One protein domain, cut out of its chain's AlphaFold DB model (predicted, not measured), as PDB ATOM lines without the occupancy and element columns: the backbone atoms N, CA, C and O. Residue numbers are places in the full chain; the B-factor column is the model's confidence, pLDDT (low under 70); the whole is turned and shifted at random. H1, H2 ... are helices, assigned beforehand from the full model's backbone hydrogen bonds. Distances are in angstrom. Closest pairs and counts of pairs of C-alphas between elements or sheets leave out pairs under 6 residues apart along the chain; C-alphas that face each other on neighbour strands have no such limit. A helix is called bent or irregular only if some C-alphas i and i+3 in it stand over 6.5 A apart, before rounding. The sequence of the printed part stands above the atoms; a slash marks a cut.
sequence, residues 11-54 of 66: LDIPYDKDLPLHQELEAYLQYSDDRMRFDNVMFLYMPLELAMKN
ATOM      1  N   LEU A  11     151.801 140.859 163.046       88.06
ATOM      2  CA  LEU A  11     152.154 141.692 161.897       88.06
ATOM      3  C   LEU A  11     151.148 141.428 160.773       88.06
ATOM      4  O   LEU A  11     151.145 140.346 160.192       88.06
ATOM      5  N   ASP A  12     150.317 142.423 160.457       87.69
ATOM      6  CA  ASP A  12     149.325 142.336 159.380       87.69
ATOM      7  C   ASP A  12     149.957 142.668 158.022       87.69
ATOM      8  O   ASP A  12     149.783 143.752 157.460       87.69
ATOM      9  N   ILE A  13     150.786 141.750 157.529       88.06
ATOM     10  CA  ILE A  13     151.410 141.846 156.208       88.06
ATOM     11  C   ILE A  13     151.209 140.541 155.432       88.06
ATOM     12  O   ILE A  13     151.111 139.471 156.039       88.06
ATOM     13  N   PRO A  14     151.178 140.586 154.087       88.25
ATOM     14  CA  PRO A  14     151.192 139.374 153.284       88.25
ATOM     15  C   PRO A  14     152.410 138.515 153.619       88.25
ATOM     16  O   PRO A  14     153.524 139.021 153.758       88.25
ATOM     17  N   TYR A  15     152.199 137.207 153.718       89.88
ATOM     18  CA  TYR A  15     153.298 136.273 153.891       89.88
ATOM     19  C   TYR A  15     154.126 136.188 152.610       89.88
ATOM     20  O   TYR A  15     153.611 135.800 151.560       89.88
ATOM     21  N   ASP A  16     155.406 136.533 152.717       93.62
ATOM     22  CA  ASP A  16     156.356 136.537 151.612       93.62
ATOM     23  C   ASP A  16     157.723 136.031 152.095       93.62
ATOM     24  O   ASP A  16     158.375 136.658 152.930       93.62
ATOM     25  N   LYS A  17     158.152 134.880 151.565       91.62
ATOM     26  CA  LYS A  17     159.451 134.268 151.891       91.62
ATOM     27  C   LYS A  17     160.624 134.973 151.218       91.62
ATOM     28  O   LYS A  17     161.758 134.820 151.671       91.62
ATOM     29  N   ASP A  18     160.365 135.728 150.155       96.25
ATOM     30  CA  ASP A  18     161.387 136.466 149.420       96.25
ATOM     31  C   ASP A  18     161.598 137.874 150.005       96.25
ATOM     32  O   ASP A  18     162.540 138.572 149.623       96.25
ATOM     33  N   LEU A  19     160.770 138.283 150.978       95.88
ATOM     34  CA  LEU A  19     160.919 139.546 151.690       95.88
ATOM     35  C   LEU A  19     162.217 139.538 152.525       95.88
ATOM     36  O   LEU A  19     162.324 138.758 153.477       95.88
ATOM     37  N   PRO A  20     163.179 140.451 152.276       96.50
ATOM     38  CA  PRO A  20     164.467 140.427 152.974       96.50
ATOM     39  C   PRO A  20     164.356 140.544 154.498       96.50
ATOM     40  O   PRO A  20     165.086 139.879 155.223       96.50
ATOM     41  N   LEU A  21     163.402 141.338 154.996       94.94
ATOM     42  CA  LEU A  21     163.163 141.481 156.437       94.94
ATOM     43  C   LEU A  21     162.574 140.211 157.067       94.94
ATOM     44  O   LEU A  21     162.880 139.909 158.218       94.94
ATOM     45  N   HIS A  22     161.758 139.453 156.324       94.19
ATOM     46  CA  HIS A  22     161.282 138.149 156.787       94.19
ATOM     47  C   HIS A  22     162.462 137.187 156.934       94.19
ATOM     48  O   HIS A  22     162.608 136.553 157.973       94.19
ATOM     49  N   GLN A  23     163.333 137.121 155.923       95.12
ATOM     50  CA  GLN A  23     164.524 136.269 155.947       95.12
ATOM     51  C   GLN A  23     165.490 136.656 157.072       95.12
ATOM     52  O   GLN A  23     166.044 135.780 157.728       95.12
ATOM     53  N   GLU A  24     165.677 137.954 157.332       96.12
ATOM     54  CA  GLU A  24     166.492 138.436 158.453       96.12
ATOM     55  C   GLU A  24     165.903 138.006 159.802       96.12
ATOM     56  O   GLU A  24     166.630 137.497 160.658       96.12
ATOM     57  N   LEU A  25     164.589 138.160 159.984       94.75
ATOM     58  CA  LEU A  25     163.903 137.750 161.206       94.75
ATOM     59  C   LEU A  25     163.941 136.227 161.395       94.75
ATOM     60  O   LEU A  25     164.252 135.750 162.486       94.75
ATOM     61  N   GLU A  26     163.679 135.457 160.342       94.81
ATOM     62  CA  GLU A  26     163.766 133.996 160.352       94.81
ATOM     63  C   GLU A  26     165.194 133.549 160.695       94.81
ATOM     64  O   GLU A  26     165.394 132.781 161.634       94.81
ATOM     65  N   ALA A  27     166.210 134.133 160.051       96.31
ATOM     66  CA  ALA A  27     167.615 133.875 160.352       96.31
ATOM     67  C   ALA A  27     168.053 134.392 161.731       96.31
ATOM     68  O   ALA A  27     169.103 133.979 162.228       96.31
ATOM     69  N   TYR A  28     167.310 135.296 162.365       96.69
ATOM     70  CA  TYR A  28     167.532 135.692 163.753       96.69
ATOM     71  C   TYR A  28     166.925 134.672 164.724       96.69
ATOM     72  O   TYR A  28     167.579 134.310 165.706       96.69
ATOM     73  N   LEU A  29     165.717 134.186 164.433       96.62
ATOM     74  CA  LEU A  29     164.921 133.318 165.304       96.62
ATOM     75  C   LEU A  29     165.229 131.822 165.158       96.62
ATOM     76  O   LEU A  29     165.009 131.081 166.117       96.62
ATOM     77  N   GLN A  30     165.742 131.372 164.010       96.81
ATOM     78  CA  GLN A  30     165.944 129.958 163.678       96.81
ATOM     79  C   GLN A  30     167.410 129.623 163.351       96.81
ATOM     80  O   GLN A  30     168.221 130.455 162.926       96.81
ATOM     81  N   TYR A  31     167.791 128.375 163.608       96.06
ATOM     82  CA  TYR A  31     168.993 127.759 163.051       96.06
ATOM     83  C   TYR A  31     168.754 127.358 161.589       96.06
ATOM     84  O   TYR A  31     167.624 127.316 161.121       96.06
ATOM     85  N   SER A  32     169.819 127.013 160.863       94.44
ATOM     86  CA  SER A  32     169.719 126.564 159.465       94.44
ATOM     87  C   SER A  32     169.012 125.213 159.280       94.44
ATOM     88  O   SER A  32     168.867 124.760 158.153       94.44
ATOM     89  N   ASP A  33     168.674 124.528 160.375       94.88
ATOM     90  CA  ASP A  33     167.903 123.281 160.404       94.88
ATOM     91  C   ASP A  33     166.456 123.504 160.889       94.88
ATOM     92  O   ASP A  33     165.819 122.573 161.381       94.88
ATOM     93  N   ASP A  34     165.970 124.745 160.786       89.81
ATOM     94  CA  ASP A  34     164.630 125.226 161.152       89.81
ATOM     95  C   ASP A  34     164.283 125.140 162.651       89.81
ATOM     96  O   ASP A  34     163.184 125.514 163.071       89.81
ATOM     97  N   ARG A  35     165.212 124.696 163.511       95.12
ATOM     98  CA  ARG A  35     164.994 124.739 164.965       95.12
ATOM     99  C   ARG A  35     165.009 126.181 165.468       95.12
ATOM    100  O   ARG A  35     165.901 126.955 165.124       95.12
ATOM    101  N   MET A  36     164.073 126.523 166.354       96.88
ATOM    102  CA  MET A  36     164.065 127.817 167.048       96.88
ATOM    103  C   MET A  36     165.311 127.974 167.934       96.88
ATOM    104  O   MET A  36     165.749 127.023 168.578       96.88
ATOM    105  N   ARG A  37     165.872 129.187 167.986       97.38
ATOM    106  CA  ARG A  37     167.017 129.536 168.850       97.38
ATOM    107  C   ARG A  37     166.628 129.838 170.290       97.38
ATOM    108  O   ARG A  37     167.477 129.768 171.173       97.38
ATOM    109  N   PHE A  38     165.377 130.226 170.507       95.94
ATOM    110  CA  PHE A  38     164.851 130.599 171.811       95.94
ATOM    111  C   PHE A  38     163.728 129.637 172.182       95.94
ATOM    112  O   PHE A  38     162.706 129.586 171.499       95.94
ATOM    113  N   ASP A  39     163.903 128.903 173.279       94.56
ATOM    114  CA  ASP A  39     162.970 127.850 173.709       94.56
ATOM    115  C   ASP A  39     161.576 128.384 174.087       94.56
ATOM    116  O   ASP A  39     160.612 127.627 174.161       94.56
ATOM    117  N   ASN A  40     161.465 129.689 174.340       92.56
ATOM    118  CA  ASN A  40     160.238 130.368 174.749       92.56
ATOM    119  C   ASN A  40     159.621 131.249 173.650       92.56
ATOM    120  O   ASN A  40     158.702 132.009 173.949       92.56
ATOM    121  N   VAL A  41     160.131 131.196 172.417       93.19
ATOM    122  CA  VAL A  41     159.614 131.990 171.294       93.19
ATOM    123  C   VAL A  41     159.017 131.067 170.248       93.19
ATOM    124  O   VAL A  41     159.608 130.062 169.861       93.19
ATOM    125  N   MET A  42     157.850 131.454 169.747       92.56
ATOM    126  CA  MET A  42     157.230 130.844 168.580       92.56
ATOM    127  C   MET A  42     157.271 131.829 167.415       92.56
ATOM    128  O   MET A  42     157.067 133.027 167.602       92.56
ATOM    129  N   PHE A  43     157.512 131.317 166.210       93.25
ATOM    130  CA  PHE A  43     157.410 132.080 164.969       93.25
ATOM    131  C   PHE A  43     156.426 131.367 164.048       93.25
ATOM    132  O   PHE A  43     156.665 130.230 163.645       93.25
ATOM    133  N   LEU A  44     155.273 131.992 163.803       90.94
ATOM    134  CA  LEU A  44     154.129 131.353 163.161       90.94
ATOM    135  C   LEU A  44     153.592 132.211 162.021       90.94
ATOM    136  O   LEU A  44     153.485 133.427 162.138       90.94
ATOM    137  N   TYR A  45     153.162 131.537 160.959       91.56
ATOM    138  CA  TYR A  45     152.290 132.117 159.950       91.56
ATOM    139  C   TYR A  45     150.837 131.762 160.279       91.56
ATOM    140  O   TYR A  45     150.502 130.587 160.448       91.56
ATOM    141  N   MET A  46     149.972 132.774 160.347       89.69
ATOM    142  CA  MET A  46     148.535 132.598 160.520       89.69
ATOM    143  C   MET A  46     147.812 133.041 159.242       89.69
ATOM    144  O   MET A  46     147.796 134.233 158.938       89.69
ATOM    145  N   PRO A  47     147.214 132.114 158.472       90.50
ATOM    146  CA  PRO A  47     146.391 132.486 157.331       90.50
ATOM    147  C   PRO A  47     145.206 133.348 157.766       90.50
ATOM    148  O   PRO A  47     144.576 133.056 158.783       90.50
ATOM    149  N   LEU A  48     144.845 134.337 156.945       87.50
ATOM    150  CA  LEU A  48     143.709 135.223 157.216       87.50
ATOM    151  C   LEU A  48     142.421 134.438 157.503       87.50
ATOM    152  O   LEU A  48     141.740 134.715 158.478       87.50
ATOM    153  N   GLU A  49     142.114 133.408 156.709       91.44
ATOM    154  CA  GLU A  49     140.929 132.562 156.923       91.44
ATOM    155  C   GLU A  49     140.889 131.946 158.332       91.44
ATOM    156  O   GLU A  49     139.823 131.815 158.931       91.44
ATOM    157  N   LEU A  50     142.053 131.577 158.875       90.75
ATOM    158  CA  LEU A  50     142.151 131.034 160.222       90.75
ATOM    159  C   LEU A  50     141.993 132.133 161.277       90.75
ATOM    160  O   LEU A  50     141.249 131.924 162.233       90.75
ATOM    161  N   ALA A  51     142.642 133.285 161.084       87.06
ATOM    162  CA  ALA A  51     142.540 134.436 161.983       87.06
ATOM    163  C   ALA A  51     141.086 134.918 162.123       87.06
ATOM    164  O   ALA A  51     140.594 135.123 163.231       87.06
ATOM    165  N   MET A  52     140.353 134.974 161.008       90.69
ATOM    166  CA  MET A  52     138.966 135.445 160.972       90.69
ATOM    167  C   MET A  52     137.983 134.582 161.779       90.69
ATOM    168  O   MET A  52     136.881 135.044 162.068       90.69
ATOM    169  N   LYS A  53     138.348 133.356 162.190       93.38
ATOM    170  CA  LYS A  53     137.496 132.537 163.077       93.38
ATOM    171  C   LYS A  53     137.309 133.152 164.460       93.38
ATOM    172  O   LYS A  53     136.314 132.855 165.107       93.38
ATOM    173  N   ASN A  54     138.247 133.995 164.878       85.06
ATOM    174  CA  ASN A  54     138.225 134.697 166.153       85.06
ATOM    175  C   ASN A  54     137.921 136.194 165.975       85.06
ATOM    176  O   ASN A  54     138.151 136.962 166.895       85.06
TER     177      ASN A  54
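What this domain is: This is residues 11 to 54 of the 66 residues of an uncharacterized protein of Delftia acidovorans (UniProt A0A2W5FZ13). This model has little regular structure: an open, loose loop of chain with two short helices far from each other, H1 and then H2, joined by a long link that folds back from H1. The 44 printed residues hold two named helices and no named strand; the class is all helix, with only 17 residues in named elements. The whole is loose, with a radius of gyration of the C-alphas of 12.1 A and spans of 32 by 24 by 15 A.

How they stand to each other: Go from Leu 11 to H1, residues 20 to 29, where every O i to N i+4 pair is within hydrogen-bond range. H2, residues 48 to 54, is apart from H1; it has 1 of 3 such pairs within range, and 3 of 4 O i to N i+3 pairs.

Where its parts are: Find C-alpha 20 at (164.467, 140.427, 152.974); H1 runs 14.2 A from there to C-alpha 29. H2 runs 10.5 A, ending at C-alpha 54, (138.225, 134.697, 166.153); it is neither bent nor irregular, but only just: C-alphas 51 and 54 are 6.0 A apart.

The domain as a whole: The C-alphas farthest apart, of Ser 32 and Asn 54, are 33.2 A apart. The 18-residue link is long. The printed part has no cut, and no printed residue is under 70 in pLDDT.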